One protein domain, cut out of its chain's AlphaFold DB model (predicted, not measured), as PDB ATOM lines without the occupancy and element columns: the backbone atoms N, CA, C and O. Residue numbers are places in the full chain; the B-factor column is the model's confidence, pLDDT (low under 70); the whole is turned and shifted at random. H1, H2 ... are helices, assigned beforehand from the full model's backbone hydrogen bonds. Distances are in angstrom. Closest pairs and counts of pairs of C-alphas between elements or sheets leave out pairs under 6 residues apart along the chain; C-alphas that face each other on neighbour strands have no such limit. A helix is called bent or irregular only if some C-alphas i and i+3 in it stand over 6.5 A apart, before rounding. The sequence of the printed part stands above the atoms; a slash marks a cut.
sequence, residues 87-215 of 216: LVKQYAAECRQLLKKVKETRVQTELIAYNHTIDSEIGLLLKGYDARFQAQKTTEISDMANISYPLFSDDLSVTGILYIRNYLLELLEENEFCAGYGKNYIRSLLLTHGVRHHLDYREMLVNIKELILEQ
ATOM      1  N   LEU A  87     -13.349  13.647  25.054       98.31
ATOM      2  CA  LEU A  87     -12.613  14.741  25.687       98.31
ATOM      3  C   LEU A  87     -12.188  14.400  27.128       98.31
ATOM      4  O   LEU A  87     -11.034  14.595  27.502       98.31
ATOM      5  N   VAL A  88     -13.081  13.823  27.932       98.06
ATOM      6  CA  VAL A  88     -12.778  13.384  29.304       98.06
ATOM      7  C   VAL A  88     -11.688  12.304  29.311       98.06
ATOM      8  O   VAL A  88     -10.763  12.355  30.127       98.06
ATOM      9  N   LYS A  89     -11.715  11.360  28.362       97.94
ATOM     10  CA  LYS A  89     -10.628  10.378  28.188       97.94
ATOM     11  C   LYS A  89      -9.299  11.039  27.821       97.94
ATOM     12  O   LYS A  89      -8.252  10.600  28.307       97.94
ATOM     13  N   GLN A  90      -9.326  12.073  26.979       98.19
ATOM     14  CA  GLN A  90      -8.134  12.845  26.625       98.19
ATOM     15  C   GLN A  90      -7.559  13.562  27.848       98.19
ATOM     16  O   GLN A  90      -6.363  13.424  28.099       98.19
ATOM     17  N   TYR A  91      -8.391  14.214  28.667       97.56
ATOM     18  CA  TYR A  91      -7.941  14.799  29.933       97.56
ATOM     19  C   TYR A  91      -7.339  13.750  30.869       97.56
ATOM     20  O   TYR A  91      -6.292  13.987  31.463       97.56
ATOM     21  N   ALA A  92      -7.907  12.542  30.941       96.75
ATOM     22  CA  ALA A  92      -7.316  11.469  31.742       96.75
ATOM     23  C   ALA A  92      -5.929  11.046  31.236       96.75
ATOM     24  O   ALA A  92      -5.036  10.729  32.027       96.75
ATOM     25  N   ALA A  93      -5.724  11.043  29.917       97.75
ATOM     26  CA  ALA A  93      -4.415  10.803  29.323       97.75
ATOM     27  C   ALA A  93      -3.435  11.954  29.592       97.75
ATOM     28  O   ALA A  93      -2.279  11.691  29.929       97.75
ATOM     29  N   GLU A  94      -3.896  13.202  29.512       98.19
ATOM     30  CA  GLU A  94      -3.119  14.394  29.852       98.19
ATOM     31  C   GLU A  94      -2.669  14.366  31.318       98.19
ATOM     32  O   GLU A  94      -1.483  14.540  31.586       98.19
ATOM     33  N   CYS A  95      -3.555  14.044  32.266       97.88
ATOM     34  CA  CYS A  95      -3.207  13.942  33.686       97.88
ATOM     35  C   CYS A  95      -2.082  12.930  33.940       97.88
ATOM     36  O   CYS A  95      -1.185  13.181  34.742       97.88
ATOM     37  N   ARG A  96      -2.055  11.804  33.213       97.62
ATOM     38  CA  ARG A  96      -0.939  10.844  33.303       97.62
ATOM     39  C   ARG A  96       0.385  11.450  32.828       97.62
ATOM     40  O   ARG A  96       1.431  11.165  33.410       97.62
ATOM     41  N   GLN A  97       0.354  12.287  31.792       98.44
ATOM     42  CA  GLN A  97       1.539  13.004  31.312       98.44
ATOM     43  C   GLN A  97       1.966  14.113  32.280       98.44
ATOM     44  O   GLN A  97       3.157  14.252  32.554       98.44
ATOM     45  N   LEU A  98       1.015  14.867  32.836       98.56
ATOM     46  CA  LEU A  98       1.272  15.895  33.845       98.56
ATOM     47  C   LEU A  98       1.887  15.292  35.110       98.56
ATOM     48  O   LEU A  98       2.902  15.795  35.578       98.56
ATOM     49  N   LEU A  99       1.372  14.160  35.600       98.38
ATOM     50  CA  LEU A  99       1.955  13.459  36.747       98.38
ATOM     51  C   LEU A  99       3.417  13.060  36.496       98.38
ATOM     52  O   LEU A  99       4.246  13.145  37.402       98.38
ATOM     53  N   LYS A 100       3.766  12.658  35.266       98.44
ATOM     54  CA  LYS A 100       5.165  12.392  34.899       98.44
ATOM     55  C   LYS A 100       6.023  13.654  35.023       98.44
ATOM     56  O   LYS A 100       7.093  13.586  35.617       98.44
ATOM     57  N   LYS A 101       5.536  14.796  34.527       98.50
ATOM     58  CA  LYS A 101       6.238  16.085  34.641       98.50
ATOM     59  C   LYS A 101       6.404  16.515  36.098       98.50
ATOM     60  O   LYS A 101       7.511  16.849  36.492       98.50
ATOM     61  N   VAL A 102       5.353  16.417  36.915       98.56
ATOM     62  CA  VAL A 102       5.407  16.709  38.361       98.56
ATOM     63  C   VAL A 102       6.450  15.835  39.070       98.56
ATOM     64  O   VAL A 102       7.177  16.313  39.938       98.56
ATOM     65  N   LYS A 103       6.582  14.558  38.683       98.44
ATOM     66  CA  LYS A 103       7.642  13.675  39.198       98.44
ATOM     67  C   LYS A 103       9.041  14.127  38.775       98.44
ATOM     68  O   LYS A 103       9.958  14.059  39.588       98.44
ATOM     69  N   GLU A 104       9.201  14.569  37.532       98.19
ATOM     70  CA  GLU A 104      10.472  15.046  36.972       98.19
ATOM     71  C   GLU A 104      10.920  16.382  37.590       98.19
ATOM     72  O   GLU A 104      12.109  16.559  37.843       98.19
ATOM     73  N   THR A 105       9.988  17.296  37.879       97.75
ATOM     74  CA  THR A 105      10.269  18.633  38.440       97.75
ATOM     75  C   THR A 105      10.227  18.687  39.967       97.75
ATOM     76  O   THR A 105      10.340  19.764  40.547       97.75
ATOM     77  N   ARG A 106      10.069  17.534  40.625       96.94
ATOM     78  CA  ARG A 106       9.846  17.396  42.067       96.94
ATOM     79  C   ARG A 106      10.760  18.282  42.926       96.94
ATOM     80  O   ARG A 106      11.988  18.240  42.811       96.94
ATOM     81  N   VAL A 107      10.160  18.939  43.917       97.44
ATOM     82  CA  VAL A 107      10.870  19.642  44.991       97.44
ATOM     83  C   VAL A 107      11.610  18.650  45.889       97.44
ATOM     84  O   VAL A 107      11.038  17.692  46.411       97.44
ATOM     85  N   GLN A 108      12.900  18.891  46.127       95.88
ATOM     86  CA  GLN A 108      13.694  18.062  47.036       95.88
ATOM     87  C   GLN A 108      13.335  18.350  48.501       95.88
ATOM     88  O   GLN A 108      13.942  19.207  49.144       95.88
ATOM     89  N   THR A 109      12.379  17.597  49.039       96.44
ATOM     90  CA  THR A 109      11.872  17.734  50.411       96.44
ATOM     91  C   THR A 109      11.643  16.374  51.075       96.44
ATOM     92  O   THR A 109      11.505  15.354  50.403       96.44
ATOM     93  N   GLU A 110      11.582  16.372  52.406       95.62
ATOM     94  CA  GLU A 110      11.211  15.210  53.227       95.62
ATOM     95  C   GLU A 110       9.756  15.278  53.716       95.62
ATOM     96  O   GLU A 110       9.366  14.462  54.544       95.62
ATOM     97  N   LEU A 111       8.953  16.233  53.221       97.12
ATOM     98  CA  LEU A 111       7.513  16.254  53.484       97.12
ATOM     99  C   LEU A 111       6.870  14.963  52.984       97.12
ATOM    100  O   LEU A 111       6.926  14.648  51.789       97.12
ATOM    101  N   ILE A 112       6.265  14.222  53.909       97.19
ATOM    102  CA  ILE A 112       5.666  12.919  53.635       97.19
ATOM    103  C   ILE A 112       4.443  13.090  52.743       97.19
ATOM    104  O   ILE A 112       4.380  12.434  51.709       97.19
ATOM    105  N   ALA A 113       3.538  14.019  53.074       96.19
ATOM    106  CA  ALA A 113       2.330  14.280  52.290       96.19
ATOM    107  C   ALA A 113       2.656  14.599  50.821       96.19
ATOM    108  O   ALA A 113       2.175  13.913  49.927       96.19
ATOM    109  N   TYR A 114       3.565  15.547  50.571       97.75
ATOM    110  CA  TYR A 114       3.990  15.930  49.217       97.75
ATOM    111  C   TYR A 114       4.515  14.740  48.399       97.75
ATOM    112  O   TYR A 114       4.075  14.487  47.275       97.75
ATOM    113  N   ASN A 115       5.454  13.974  48.969       97.69
ATOM    114  CA  ASN A 115       6.032  12.831  48.268       97.69
ATOM    115  C   ASN A 115       5.000  11.707  48.080       97.69
ATOM    116  O   ASN A 115       4.920  11.138  46.993       97.69
ATOM    117  N   HIS A 116       4.189  11.409  49.099       96.12
ATOM    118  CA  HIS A 116       3.178  10.355  49.045       96.12
ATOM    119  C   HIS A 116       2.104  10.643  47.990       96.12
ATOM    120  O   HIS A 116       1.777   9.755  47.193       96.12
ATOM    121  N   THR A 117       1.643  11.893  47.914       95.62
ATOM    122  CA  THR A 117       0.694  12.358  46.901       95.62
ATOM    123  C   THR A 117       1.201  12.116  45.484       95.62
ATOM    124  O   THR A 117       0.504  11.517  44.658       95.62
ATOM    125  N   ILE A 118       2.442  12.520  45.202       96.88
ATOM    126  CA  ILE A 118       3.045  12.377  43.872       96.88
ATOM    127  C   ILE A 118       3.345  10.906  43.554       96.88
ATOM    128  O   ILE A 118       3.156  10.455  42.419       96.88
ATOM    129  N   ASP A 119       3.856  10.143  44.521       96.19
ATOM    130  CA  ASP A 119       4.309   8.774  44.284       96.19
ATOM    131  C   ASP A 119       3.163   7.775  44.165       96.19
ATOM    132  O   ASP A 119       3.232   6.894  43.300       96.19
ATOM    133  N   SER A 120       2.116   7.933  44.980       91.69
ATOM    134  CA  SER A 120       1.078   6.916  45.166       91.69
ATOM    135  C   SER A 120      -0.329   7.430  44.875       91.69
ATOM    136  O   SER A 120      -0.988   6.885  43.988       91.69
ATOM    137  N   GLU A 121      -0.789   8.464  45.582       92.06
ATOM    138  CA  GLU A 121      -2.218   8.816  45.638       92.06
ATOM    139  C   GLU A 121      -2.786   9.159  44.256       92.06
ATOM    140  O   GLU A 121      -3.701   8.487  43.780       92.06
ATOM    141  N   ILE A 122      -2.180  10.115  43.541       92.69
ATOM    142  CA  ILE A 122      -2.670  10.527  42.213       92.69
ATOM    143  C   ILE A 122      -2.592   9.368  41.209       92.69
ATOM    144  O   ILE A 122      -3.468   9.200  40.360       92.69
ATOM    145  N   GLY A 123      -1.554   8.534  41.307       92.56
ATOM    146  CA  GLY A 123      -1.401   7.364  40.444       92.56
ATOM    147  C   GLY A 123      -2.525   6.340  40.631       92.56
ATOM    148  O   GLY A 123      -3.017   5.789  39.644       92.56
ATOM    149  N   LEU A 124      -2.946   6.103  41.877       90.38
ATOM    150  CA  LEU A 124      -4.064   5.216  42.204       90.38
ATOM    151  C   LEU A 124      -5.396   5.783  41.702       90.38
ATOM    152  O   LEU A 124      -6.146   5.048  41.059       90.38
ATOM    153  N   LEU A 125      -5.637   7.084  41.902       89.56
ATOM    154  CA  LEU A 125      -6.827   7.778  41.394       89.56
ATOM    155  C   LEU A 125      -6.941   7.635  39.868       89.56
ATOM    156  O   LEU A 125      -7.948   7.159  39.347       89.56
ATOM    157  N   LEU A 126      -5.863   7.934  39.134       92.06
ATOM    158  CA  LEU A 126      -5.843   7.832  37.670       92.06
ATOM    159  C   LEU A 126      -5.993   6.397  37.146       92.06
ATOM    160  O   LEU A 126      -6.421   6.211  36.005       92.06
ATOM    161  N   LYS A 127      -5.614   5.385  37.938       90.75
ATOM    162  CA  LYS A 127      -5.779   3.968  37.583       90.75
ATOM    163  C   LYS A 127      -7.227   3.500  37.751       90.75
ATOM    164  O   LYS A 127      -7.661   2.648  36.982       90.75
ATOM    165  N   GLY A 128      -7.939   4.025  38.748       88.19
ATOM    166  CA  GLY A 128      -9.339   3.694  39.032       88.19
ATOM    167  C   GLY A 128     -10.365   4.520  38.253       88.19
ATOM    168  O   GLY A 128     -11.551   4.216  38.323       88.19
ATOM    169  N   TYR A 129      -9.932   5.552  37.524       92.19
ATOM    170  CA  TYR A 129     -10.835   6.489  36.859       92.19
ATOM    171  C   TYR A 129     -11.595   5.865  35.676       92.19
ATOM    172  O   TYR A 129     -10.990   5.420  34.695       92.19
ATOM    173  N   ASP A 130     -12.929   5.908  35.738       94.88
ATOM    174  CA  ASP A 130     -13.834   5.477  34.670       94.88
ATOM    175  C   ASP A 130     -14.534   6.689  34.042       94.88
ATOM    176  O   ASP A 130     -15.500   7.233  34.574       94.88
ATOM    177  N   ALA A 131     -14.058   7.080  32.860       95.94
ATOM    178  CA  ALA A 131     -14.574   8.221  32.111       95.94
ATOM    179  C   ALA A 131     -16.013   8.050  31.596       95.94
ATOM    180  O   ALA A 131     -16.597   9.033  31.155       95.94
ATOM    181  N   ARG A 132     -16.571   6.832  31.562       96.56
ATOM    182  CA  ARG A 132     -17.911   6.591  31.008       96.56
ATOM    183  C   ARG A 132     -18.963   6.493  32.095       96.56
ATOM    184  O   ARG A 132     -20.003   7.138  31.982       96.56
ATOM    185  N   PHE A 133     -18.703   5.701  33.128       95.88
ATOM    186  CA  PHE A 133     -19.714   5.386  34.139       95.88
ATOM    187  C   PHE A 133     -19.508   6.120  35.466       95.88
ATOM    188  O   PHE A 133     -20.420   6.133  36.294       95.88
ATOM    189  N   GLN A 134     -18.344   6.746  35.672       93.81
ATOM    190  CA  GLN A 134     -18.003   7.467  36.902       93.81
ATOM    191  C   GLN A 134     -17.199   8.750  36.620       93.81
ATOM    192  O   GLN A 134     -16.314   9.117  37.389       93.81
ATOM    193  N   ALA A 135     -17.489   9.443  35.516       94.50
ATOM    194  CA  ALA A 135     -16.683  10.562  35.026       94.50
ATOM    195  C   ALA A 135     -16.582  11.728  36.023       94.50
ATOM    196  O   ALA A 135     -15.539  12.380  36.125       94.50
ATOM    197  N   GLN A 136     -17.668  11.975  36.755       92.06
ATOM    198  CA  GLN A 136     -17.797  13.017  37.770       92.06
ATOM    199  C   GLN A 136     -17.043  12.704  39.060       92.06
ATOM    200  O   GLN A 136     -16.791  13.607  39.858       92.06
ATOM    201  N   LYS A 137     -16.710  11.430  39.288       87.12
ATOM    202  CA  LYS A 137     -16.054  10.996  40.514       87.12
ATOM    203  C   LYS A 137     -14.561  11.199  40.388       87.12
ATOM    204  O   LYS A 137     -13.950  10.868  39.373       87.12
ATOM    205  N   THR A 138     -13.974  11.704  41.458       71.38
ATOM    206  CA  THR A 138     -12.524  11.688  41.605       71.38
ATOM    207  C   THR A 138     -12.096  10.301  42.102       71.38
ATOM    208  O   THR A 138     -11.081   9.811  41.621       71.38
ATOM    209  N   THR A 139     -12.931   9.668  42.957       49.41
ATOM    210  CA  THR A 139     -13.221   8.224  43.186       49.41
ATOM    211  C   THR A 139     -13.943   8.112  44.555       49.41
ATOM    212  O   THR A 139     -13.442   8.706  45.508       49.41
ATOM    213  N   GLU A 140     -15.055   7.357  44.692       42.28
ATOM    214  CA  GLU A 140     -15.873   7.265  45.943       42.28
ATOM    215  C   GLU A 140     -15.045   6.919  47.208       42.28
ATOM    216  O   GLU A 140     -14.023   6.247  47.100       42.28
ATOM    217  N   ILE A 141     -15.386   7.242  48.468       38.06
ATOM    218  CA  ILE A 141     -16.597   7.758  49.170       38.06
ATOM    219  C   ILE A 141     -16.255   9.117  49.855       38.06
ATOM    220  O   ILE A 141     -16.917   9.619  50.762       38.06
ATOM    221  N   SER A 142     -15.135   9.697  49.433       48.22
ATOM    222  CA  SER A 142     -14.288  10.621  50.181       48.22
ATOM    223  C   SER A 142     -13.496  11.483  49.191       48.22
ATOM    224  O   SER A 142     -12.272  11.562  49.272       48.22
ATOM    225  N   ASP A 143     -14.188  12.053  48.198       48.75
ATOM    226  CA  ASP A 143     -13.646  12.494  46.897       48.75
ATOM    227  C   ASP A 143     -12.537  13.576  46.927       48.75
ATOM    228  O   ASP A 143     -11.960  13.882  45.885       48.75
ATOM    229  N   MET A 144     -12.165  14.104  48.101       50.16
ATOM    230  CA  MET A 144     -10.972  14.951  48.311       50.16
ATOM    231  C   MET A 144     -10.063  14.498  49.463       50.16
ATOM    232  O   MET A 144      -8.923  14.935  49.553       50.16
ATOM    233  N   ALA A 145     -10.514  13.582  50.325       51.16
ATOM    234  CA  ALA A 145      -9.747  13.136  51.493       51.16
ATOM    235  C   ALA A 145      -8.587  12.180  51.145       51.16
ATOM    236  O   ALA A 145      -7.847  11.771  52.034       51.16
ATOM    237  N   ASN A 146      -8.442  11.810  49.869       61.75
ATOM    238  CA  ASN A 146      -7.396  10.906  49.385       61.75
ATOM    239  C   ASN A 146      -6.146  11.620  48.865       61.75
ATOM    240  O   ASN A 146      -5.207  10.935  48.468       61.75
ATOM    241  N   ILE A 147      -6.140  12.952  48.799       82.38
ATOM    242  CA  ILE A 147      -4.938  13.695  48.431       82.38
ATOM    243  C   ILE A 147      -4.420  14.397  49.681       82.38
ATOM    244  O   ILE A 147      -5.017  15.354  50.162       82.38
ATOM    245  N   SER A 148      -3.317  13.883  50.220       89.00
ATOM    246  CA  SER A 148      -2.763  14.334  51.497       89.00
ATOM    247  C   SER A 148      -2.144  15.731  51.420       89.00
ATOM    248  O   SER A 148      -2.108  16.446  52.420       89.00
ATOM    249  N   TYR A 149      -1.599  16.116  50.265       94.25
ATOM    250  CA  TYR A 149      -0.863  17.368  50.129       94.25
ATOM    251  C   TYR A 149      -1.775  18.562  49.783       94.25
ATOM    252  O   TYR A 149      -2.477  18.507  48.769       94.25
ATOM    253  N   PRO A 150      -1.757  19.657  50.568       93.44
ATOM    254  CA  PRO A 150      -2.559  20.844  50.279       93.44
ATOM    255  C   PRO A 150      -1.947  21.705  49.162       93.44
ATOM    256  O   PRO A 150      -0.730  21.908  49.102       93.44
ATOM    257  N   LEU A 151      -2.800  22.270  48.308       92.12
ATOM    258  CA  LEU A 151      -2.401  23.274  47.318       92.12
ATOM    259  C   LEU A 151      -2.414  24.684  47.912       92.12
ATOM    260  O   LEU A 151      -3.189  24.981  48.815       92.12
ATOM    261  N   PHE A 152      -1.602  25.570  47.334       90.38
ATOM    262  CA  PHE A 152      -1.639  27.004  47.630       90.38
ATOM    263  C   PHE A 152      -2.961  27.654  47.192       90.38
ATOM    264  O   PHE A 152      -3.505  28.507  47.888       90.38
ATOM    265  N   SER A 153      -3.473  27.255  46.026       86.56
ATOM    266  CA  SER A 153      -4.750  27.705  45.482       86.56
ATOM    267  C   SER A 153      -5.526  26.487  45.004       86.56
ATOM    268  O   SER A 153      -5.197  25.913  43.970       86.56
ATOM    269  N   ASP A 154      -6.543  26.091  45.765       83.81
ATOM    270  CA  ASP A 154      -7.374  24.928  45.455       83.81
ATOM    271  C   ASP A 154      -8.779  25.353  45.005       83.81
ATOM    272  O   ASP A 154      -9.412  26.209  45.631       83.81
ATOM    273  N   ASP A 155      -9.275  24.752  43.923       83.62
ATOM    274  CA  ASP A 155     -10.619  24.998  43.392       83.62
ATOM    275  C   ASP A 155     -11.496  23.759  43.579       83.62
ATOM    276  O   ASP A 155     -11.637  22.907  42.696       83.62
ATOM    277  N   LEU A 156     -12.138  23.701  44.747       82.88
ATOM    278  CA  LEU A 156     -13.019  22.595  45.124       82.88
ATOM    279  C   LEU A 156     -14.371  22.615  44.388       82.88
ATOM    280  O   LEU A 156     -15.208  21.744  44.622       82.88
ATOM    281  N   SER A 157     -14.623  23.610  43.526       83.25
ATOM    282  CA  SER A 157     -15.831  23.642  42.695       83.25
ATOM    283  C   SER A 157     -15.732  22.720  41.475       83.25
ATOM    284  O   SER A 157     -16.754  22.375  40.875       83.25
ATOM    285  N   VAL A 158     -14.517  22.292  41.124       87.00
ATOM    286  CA  VAL A 158     -14.237  21.374  40.019       87.00
ATOM    287  C   VAL A 158     -14.162  19.941  40.548       87.00
ATOM    288  O   VAL A 158     -13.640  19.689  41.629       87.00
ATOM    289  N   THR A 159     -14.663  18.976  39.772       89.81
ATOM    290  CA  THR A 159     -14.680  17.549  40.140       89.81
ATOM    291  C   THR A 159     -14.122  16.655  39.034       89.81
ATOM    292  O   THR A 159     -13.821  17.112  37.921       89.81
ATOM    293  N   GLY A 160     -13.982  15.360  39.329       92.00
ATOM    294  CA  GLY A 160     -13.569  14.341  38.371       92.00
ATOM    295  C   GLY A 160     -12.165  14.585  37.825       92.00
ATOM    296  O   GLY A 160     -11.274  15.088  38.514       92.00
ATOM    297  N   ILE A 161     -11.950  14.254  36.552       94.75
ATOM    298  CA  ILE A 161     -10.614  14.365  35.958       94.75
ATOM    299  C   ILE A 161     -10.122  15.805  35.816       94.75
ATOM    300  O   ILE A 161      -8.916  16.044  35.874       94.75
ATOM    301  N   LEU A 162     -11.036  16.766  35.655       93.31
ATOM    302  CA  LEU A 162     -10.691  18.185  35.563       93.31
ATOM    303  C   LEU A 162     -10.100  18.712  36.875       93.31
ATOM    304  O   LEU A 162      -9.151  19.491  36.831       93.31
ATOM    305  N   TYR A 163     -10.586  18.234  38.023       92.75
ATOM    306  CA  TYR A 163      -9.990  18.564  39.319       92.75
ATOM    307  C   TYR A 163      -8.555  18.043  39.405       92.75
ATOM    308  O   TYR A 163      -7.632  18.809  39.663       92.75
ATOM    309  N   ILE A 164      -8.338  16.762  39.079       93.75
ATOM    310  CA  ILE A 164      -6.993  16.163  39.067       93.75
ATOM    311  C   ILE A 164      -6.055  16.902  38.109       93.75
ATOM    312  O   ILE A 164      -4.872  17.080  38.405       93.75
ATOM    313  N   ARG A 165      -6.574  17.354  36.965       95.25
ATOM    314  CA  ARG A 165      -5.821  18.153  35.999       95.25
ATOM    315  C   ARG A 165      -5.371  19.479  36.605       95.25
ATOM    316  O   ARG A 165      -4.186  19.790  36.522       95.25
ATOM    317  N   ASN A 166      -6.284  20.231  37.219       93.81
ATOM    318  CA  ASN A 166      -5.967  21.499  37.879       93.81
ATOM    319  C   ASN A 166      -4.976  21.287  39.025       93.81
ATOM    320  O   ASN A 166      -3.963  21.975  39.087       93.81
ATOM    321  N   TYR A 167      -5.197  20.256  39.840       95.06
ATOM    322  CA  TYR A 167      -4.314  19.896  40.942       95.06
ATOM    323  C   TYR A 167      -2.872  19.644  40.475       95.06
ATOM    324  O   TYR A 167      -1.910  20.148  41.051       95.06
ATOM    325  N   LEU A 168      -2.702  18.891  39.383       97.06
ATOM    326  CA  LEU A 168      -1.386  18.623  38.801       97.06
ATOM    327  C   LEU A 168      -0.730  19.863  38.178       97.06
ATOM    328  O   LEU A 168       0.497  19.943  38.171       97.06
ATOM    329  N   LEU A 169      -1.515  20.795  37.633       97.19
ATOM    330  CA  LEU A 169      -1.002  22.056  37.094       97.19
ATOM    331  C   LEU A 169      -0.513  22.983  38.212       97.19
ATOM    332  O   LEU A 169       0.584  23.521  38.091       97.19
ATOM    333  N   GLU A 170      -1.266  23.100  39.307       96.56
ATOM    334  CA  GLU A 170      -0.855  23.856  40.497       96.56
ATOM    335  C   GLU A 170       0.402  23.251  41.136       96.56
ATOM    336  O   GLU A 170       1.358  23.968  41.418       96.56
ATOM    337  N   LEU A 171       0.474  21.920  41.270       97.12
ATOM    338  CA  LEU A 171       1.695  21.252  41.737       97.12
ATOM    339  C   LEU A 171       2.900  21.496  40.821       97.12
ATOM    340  O   LEU A 171       4.029  21.614  41.296       97.12
ATOM    341  N   LEU A 172       2.691  21.516  39.503       97.88
ATOM    342  CA  LEU A 172       3.771  21.772  38.555       97.88
ATOM    343  C   LEU A 172       4.279  23.214  38.673       97.88
ATOM    344  O   LEU A 172       5.490  23.425  38.684       97.88
ATOM    345  N   GLU A 173       3.373  24.179  38.811       97.44
ATOM    346  CA  GLU A 173       3.724  25.581  39.043       97.44
ATOM    347  C   GLU A 173       4.454  25.760  40.380       97.44
ATOM    348  O   GLU A 173       5.497  26.416  40.427       97.44
ATOM    349  N   GLU A 174       3.992  25.102  41.447       97.69
ATOM    350  CA  GLU A 174       4.676  25.102  42.738       97.69
ATOM    351  C   GLU A 174       6.090  24.518  42.630       97.69
ATOM    352  O   GLU A 174       7.036  25.087  43.182       97.69
ATOM    353  N   ASN A 175       6.259  23.404  41.912       97.75
ATOM    354  CA  ASN A 175       7.566  22.793  41.684       97.75
ATOM    355  C   ASN A 175       8.525  23.764  40.985       97.75
ATOM    356  O   ASN A 175       9.670  23.924  41.412       97.75
ATOM    357  N   GLU A 176       8.056  24.417  39.922       96.81
ATOM    358  CA  GLU A 176       8.825  25.400  39.156       96.81
ATOM    359  C   GLU A 176       9.185  26.626  40.004       96.81
ATOM    360  O   GLU A 176      10.333  27.077  39.987       96.81
ATOM    361  N   PHE A 177       8.246  27.121  40.812       96.69
ATOM    362  CA  PHE A 177       8.489  28.202  41.764       96.69
ATOM    363  C   PHE A 177       9.546  27.810  42.808       96.69
ATOM    364  O   PHE A 177      10.521  28.535  43.032       96.69
ATOM    365  N   CYS A 178       9.392  26.636  43.424       96.81
ATOM    366  CA  CYS A 178      10.293  26.132  44.456       96.81
ATOM    367  C   CYS A 178      11.686  25.790  43.911       96.81
ATOM    368  O   CYS A 178      12.654  25.851  44.666       96.81
ATOM    369  N   ALA A 179      11.826  25.487  42.616       95.12
ATOM    370  CA  ALA A 179      13.121  25.237  41.981       95.12
ATOM    371  C   ALA A 179      14.065  26.454  42.031       95.12
ATOM    372  O   ALA A 179      15.286  26.289  42.004       95.12
ATOM    373  N   GLY A 180      13.524  27.672  42.165       94.94
ATOM    374  CA  GLY A 180      14.309  28.885  42.416       94.94
ATOM    375  C   GLY A 180      14.958  28.935  43.808       94.94
ATOM    376  O   GLY A 180      15.821  29.777  44.057       94.94
ATOM    377  N   TYR A 181      14.572  28.031  44.711       94.19
ATOM    378  CA  TYR A 181      15.037  27.969  46.088       94.19
ATOM    379  C   TYR A 181      15.877  26.708  46.317       94.19
ATOM    380  O   TYR A 181      15.508  25.591  45.963       94.19
ATOM    381  N   GLY A 182      17.047  26.865  46.938       89.00
ATOM    382  CA  GLY A 182      17.920  25.727  47.225       89.00
ATOM    383  C   GLY A 182      17.309  24.772  48.258       89.00
ATOM    384  O   GLY A 182      16.688  25.212  49.225       89.00
ATOM    385  N   LYS A 183      17.580  23.466  48.130       92.19
ATOM    386  CA  LYS A 183      17.129  22.422  49.078       92.19
ATOM    387  C   LYS A 183      17.342  22.798  50.550       92.19
ATOM    388  O   LYS A 183      16.470  22.573  51.384       92.19
ATOM    389  N   ASN A 184      18.502  23.370  50.880       94.38
ATOM    390  CA  ASN A 184      18.828  23.751  52.258       94.38
ATOM    391  C   ASN A 184      17.940  24.889  52.777       94.38
ATOM    392  O   ASN A 184      17.602  24.891  53.957       94.38
ATOM    393  N   TYR A 185      17.542  25.823  51.907       96.06
ATOM    394  CA  TYR A 185      16.614  26.893  52.263       96.06
ATOM    395  C   TYR A 185      15.230  26.323  52.575       96.06
ATOM    396  O   TYR A 185      14.715  26.559  53.664       96.06
ATOM    397  N   ILE A 186      14.682  25.492  51.679       96.69
ATOM    398  CA  ILE A 186      13.375  24.843  51.876       96.69
ATOM    399  C   ILE A 186      13.384  23.997  53.156       96.69
ATOM    400  O   ILE A 186      12.493  24.120  53.992       96.69
ATOM    401  N   ARG A 187      14.433  23.192  53.369       96.12
ATOM    402  CA  ARG A 187      14.589  22.400  54.598       96.12
ATOM    403  C   ARG A 187      14.626  23.284  55.846       96.12
ATOM    404  O   ARG A 187      13.978  22.952  56.833       96.12
ATOM    405  N   SER A 188      15.390  24.378  55.821       96.12
ATOM    406  CA  SER A 188      15.473  25.300  56.957       96.12
ATOM    407  C   SER A 188      14.119  25.938  57.253       96.12
ATOM    408  O   SER A 188      13.739  26.014  58.414       96.12
ATOM    409  N   LEU A 189      13.391  26.360  56.217       96.56
ATOM    410  CA  LEU A 189      12.065  26.957  56.344       96.56
ATOM    411  C   LEU A 189      11.082  25.992  57.015       96.56
ATOM    412  O   LEU A 189      10.464  26.347  58.019       96.56
ATOM    413  N   LEU A 190      11.004  24.756  56.514       96.94
ATOM    414  CA  LEU A 190      10.154  23.706  57.079       96.94
ATOM    415  C   LEU A 190      10.537  23.381  58.525       96.94
ATOM    416  O   LEU A 190       9.666  23.307  59.386       96.94
ATOM    417  N   LEU A 191      11.834  23.246  58.822       96.50
ATOM    418  CA  LEU A 191      12.311  22.984  60.182       96.50
ATOM    419  C   LEU A 191      11.944  24.122  61.141       96.50
ATOM    420  O   LEU A 191      11.444  23.865  62.233       96.50
ATOM    421  N   THR A 192      12.183  25.377  60.751       95.56
ATOM    422  CA  THR A 192      11.849  26.548  61.571       95.56
ATOM    423  C   THR A 192      10.349  26.631  61.825       95.56
ATOM    424  O   THR A 192       9.937  26.900  62.955       95.56
ATOM    425  N   HIS A 193       9.535  26.367  60.803       95.19
ATOM    426  CA  HIS A 193       8.088  26.329  60.950       95.19
ATOM    427  C   HIS A 193       7.657  25.174  61.877       95.19
ATOM    428  O   HIS A 193       6.932  25.406  62.840       95.19
ATOM    429  N   GLY A 194       8.177  23.957  61.693       95.69
ATOM    430  CA  GLY A 194       7.886  22.814  62.570       95.69
ATOM    431  C   GLY A 194       8.247  23.071  64.038       95.69
ATOM    432  O   GLY A 194       7.429  22.837  64.926       95.69
ATOM    433  N   VAL A 195       9.421  23.657  64.308       95.81
ATOM    434  CA  VAL A 195       9.840  24.044  65.670       95.81
ATOM    435  C   VAL A 195       8.873  25.050  66.294       95.81
ATOM    436  O   VAL A 195       8.515  24.897  67.460       95.81
ATOM    437  N   ARG A 196       8.427  26.056  65.527       94.00
ATOM    438  CA  ARG A 196       7.470  27.074  65.995       94.00
ATOM    439  C   ARG A 196       6.136  26.461  66.423       94.00
ATOM    440  O   ARG A 196       5.534  26.944  67.375       94.00
ATOM    441  N   HIS A 197       5.696  25.415  65.732       93.06
ATOM    442  CA  HIS A 197       4.413  24.756  65.974       93.06
ATOM    443  C   HIS A 197       4.524  23.466  66.804       93.06
ATOM    444  O   HIS A 197       3.514  22.809  67.031       93.06
ATOM    445  N   HIS A 198       5.720  23.119  67.294       94.69
ATOM    446  CA  HIS A 198       5.994  21.881  68.037       94.69
ATOM    447  C   HIS A 198       5.606  20.600  67.276       94.69
ATOM    448  O   HIS A 198       5.135  19.630  67.871       94.69
ATOM    449  N   LEU A 199       5.828  20.591  65.960       94.31
ATOM    450  CA  LEU A 199       5.550  19.468  65.064       94.31
ATOM    451  C   LEU A 199       6.843  18.938  64.430       94.31
ATOM    452  O   LEU A 199       7.792  19.692  64.200       94.31
ATOM    453  N   ASP A 200       6.871  17.642  64.096       95.81
ATOM    454  CA  ASP A 200       7.863  17.138  63.141       95.81
ATOM    455  C   ASP A 200       7.522  17.719  61.771       95.81
ATOM    456  O   ASP A 200       6.445  17.456  61.235       95.81
ATOM    457  N   TYR A 201       8.438  18.505  61.200       94.94
ATOM    458  CA  TYR A 201       8.176  19.168  59.928       94.94
ATOM    459  C   TYR A 201       7.848  18.180  58.809       94.94
ATOM    460  O   TYR A 201       7.152  18.553  57.878       94.94
ATOM    461  N   ARG A 202       8.325  16.931  58.884       96.44
ATOM    462  CA  ARG A 202       8.112  15.905  57.848       96.44
ATOM    463  C   ARG A 202       6.655  15.451  57.754       96.44
ATOM    464  O   ARG A 202       6.219  15.076  56.669       96.44
ATOM    465  N   GLU A 203       5.923  15.521  58.863       95.44
ATOM    466  CA  GLU A 203       4.517  15.103  58.992       95.44
ATOM    467  C   GLU A 203       3.534  16.258  58.730       95.44
ATOM    468  O   GLU A 203       2.319  16.089  58.798       95.44
ATOM    469  N   MET A 204       4.042  17.463  58.469       95.12
ATOM    470  CA  MET A 204       3.205  18.641  58.292       95.12
ATOM    471  C   MET A 204       2.411  18.608  56.983       95.12
ATOM    472  O   MET A 204       2.948  18.303  55.917       95.12
ATOM    473  N   LEU A 205       1.148  19.028  57.065       94.25
ATOM    474  CA  LEU A 205       0.274  19.272  55.917       94.25
ATOM    475  C   LEU A 205       0.327  20.758  55.559       94.25
ATOM    476  O   LEU A 205      -0.550  21.532  55.933       94.25
ATOM    477  N   VAL A 206       1.410  21.163  54.903       95.19
ATOM    478  CA  VAL A 206       1.661  22.554  54.505       95.19
ATOM    479  C   VAL A 206       2.088  22.623  53.054       95.19
ATOM    480  O   VAL A 206       2.786  21.729  52.574       95.19
ATOM    481  N   ASN A 207       1.710  23.707  52.387       96.81
ATOM    482  CA  ASN A 207       2.171  24.003  51.045       96.81
ATOM    483  C   ASN A 207       3.542  24.711  51.096       96.81
ATOM    484  O   ASN A 207       3.732  25.669  51.847       96.81
ATOM    485  N   ILE A 208       4.530  24.249  50.323       97.00
ATOM    486  CA  ILE A 208       5.898  24.792  50.386       97.00
ATOM    487  C   ILE A 208       5.936  26.207  49.806       97.00
ATOM    488  O   ILE A 208       6.560  27.092  50.398       97.00
ATOM    489  N   LYS A 209       5.275  26.434  48.665       96.44
ATOM    490  CA  LYS A 209       5.197  27.763  48.041       96.44
ATOM    491  C   LYS A 209       4.550  28.780  48.981       96.44
ATOM    492  O   LYS A 209       5.082  29.882  49.108       96.44
ATOM    493  N   GLU A 210       3.472  28.408  49.669       95.81
ATOM    494  CA  GLU A 210       2.818  29.255  50.676       95.81
ATOM    495  C   GLU A 210       3.810  29.734  51.740       95.81
ATOM    496  O   GLU A 210       4.018  30.936  51.906       95.81
ATOM    497  N   LEU A 211       4.522  28.799  52.378       95.50
ATOM    498  CA  LEU A 211       5.487  29.123  53.430       95.50
ATOM    499  C   LEU A 211       6.607  30.048  52.951       95.50
ATOM    500  O   LEU A 211       7.108  30.865  53.726       95.50
ATOM    501  N   ILE A 212       7.040  29.900  51.697       95.81
ATOM    502  CA  ILE A 212       8.066  30.757  51.096       95.81
ATOM    503  C   ILE A 212       7.535  32.182  50.909       95.81
ATOM    504  O   ILE A 212       8.273  33.145  51.135       95.81
ATOM    505  N   LEU A 213       6.281  32.326  50.480       94.62
ATOM    506  CA  LEU A 213       5.649  33.627  50.276       94.62
ATOM    507  C   LEU A 213       5.424  34.366  51.597       94.62
ATOM    508  O   LEU A 213       5.631  35.573  51.637       94.62
ATOM    509  N   GLU A 214       5.121  33.656  52.685       91.81
ATOM    510  CA  GLU A 214       4.985  34.240  54.030       91.81
ATOM    511  C   GLU A 214       6.293  34.815  54.611       91.81
ATOM    512  O   GLU A 214       6.259  35.540  55.604       91.81
ATOM    513  N   GLN A 215       7.459  34.488  54.038       80.25
ATOM    514  CA  GLN A 215       8.745  35.058  54.475       80.25
ATOM    515  C   GLN A 215       9.058  36.430  53.853       80.25
ATOM    516  O   GLN A 215      10.091  37.014  54.196       80.25
TER     517      GLN A 215
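AT A GLANCE: This is residues 87 to 215 of the 216 residues of an uncharacterized protein of Clostridium sp. KNHs216 (UniProt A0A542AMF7). Three long helices, H1, H2 and H3, form an up-and-down bundle, each running against the one before it, with H1 and H3 side by side and H2 only loosely against H3. H4 stands across one end of this elongated body, and the short H5 joins it to the bundle by packing on both H3 and H4; at the other end, the link from H2 to H3 loops out around residues 132 and 133 before it returns. The printed part has 129 residues with five named helices, H1 to H5 in order, and no named strand. The class is all helix, with 76 residues in named elements. The whole is compact, with a radius of gyration of the C-alphas of 15.3 A and spans of 47 by 28 by 23 A.

HOW THE PARTS SIT: H1, residues 87 to 104, and H2, residues 112 to 128, form a helical hairpin. They touch, closest at the C-alphas of Lys 103 and Ile 118, 6.7 A apart, and run opposite ways at a shallow tilt of 28 degrees. H2 has a kink of 31 degrees near residue 119 and is irregular: C-alphas 119 and 122 are 7.5 A apart. H3, residues 160 to 179, touches H1, with the C-alphas of Val 102 and Leu 172 closest at 5.3 A; these two run the same way at a shallow tilt of 24 degrees. H2 and H3 are close but not clearly touching, with the C-alphas of Ile 122 and Ile 164 closest at 7.8 A. H4, residues 183 to 197, is only just apart from H3, the closest C-alphas being 8.1 A apart. H5, residues 208 to 213, touches residues 174 to 178 of H3 alone, closest at the C-alphas of Glu 174 and Lys 209, 6.0 A, at a steep tilt of 58 degrees. H5 also touches residues 186 to 189 of H4 alone, closest at the C-alphas of Leu 189 and Leu 211, 7.5 A, about perpendicular at 84 degrees. Every O i to N i+4 pair is within hydrogen-bond range in H1, H3, H4 and H5, and 11 of 13 are in H2.

IN THESE COORDINATES: H1 begins with C-alpha 87 at (-12.613, 14.741, 25.687) and is 25.7 A long. H2 is 22.9 A long. H3, the longest helix, is 29.1 A long and begins with C-alpha 160 at (-13.569, 14.341, 38.371). H4 is 21.3 A long. H5 ends with C-alpha 213 at (5.649, 33.627, 50.276).

THE WHOLE: The two C-alphas farthest apart, those of Arg 132 and Arg 196, are 47.8 A apart. The printed part has no cut. The link from H2 to H3, residues 129 to 159, is long, and the link from H3 to H4 is tight. The mean pLDDT of the printed part is 91.5, and residues 139 to 146 are under 70.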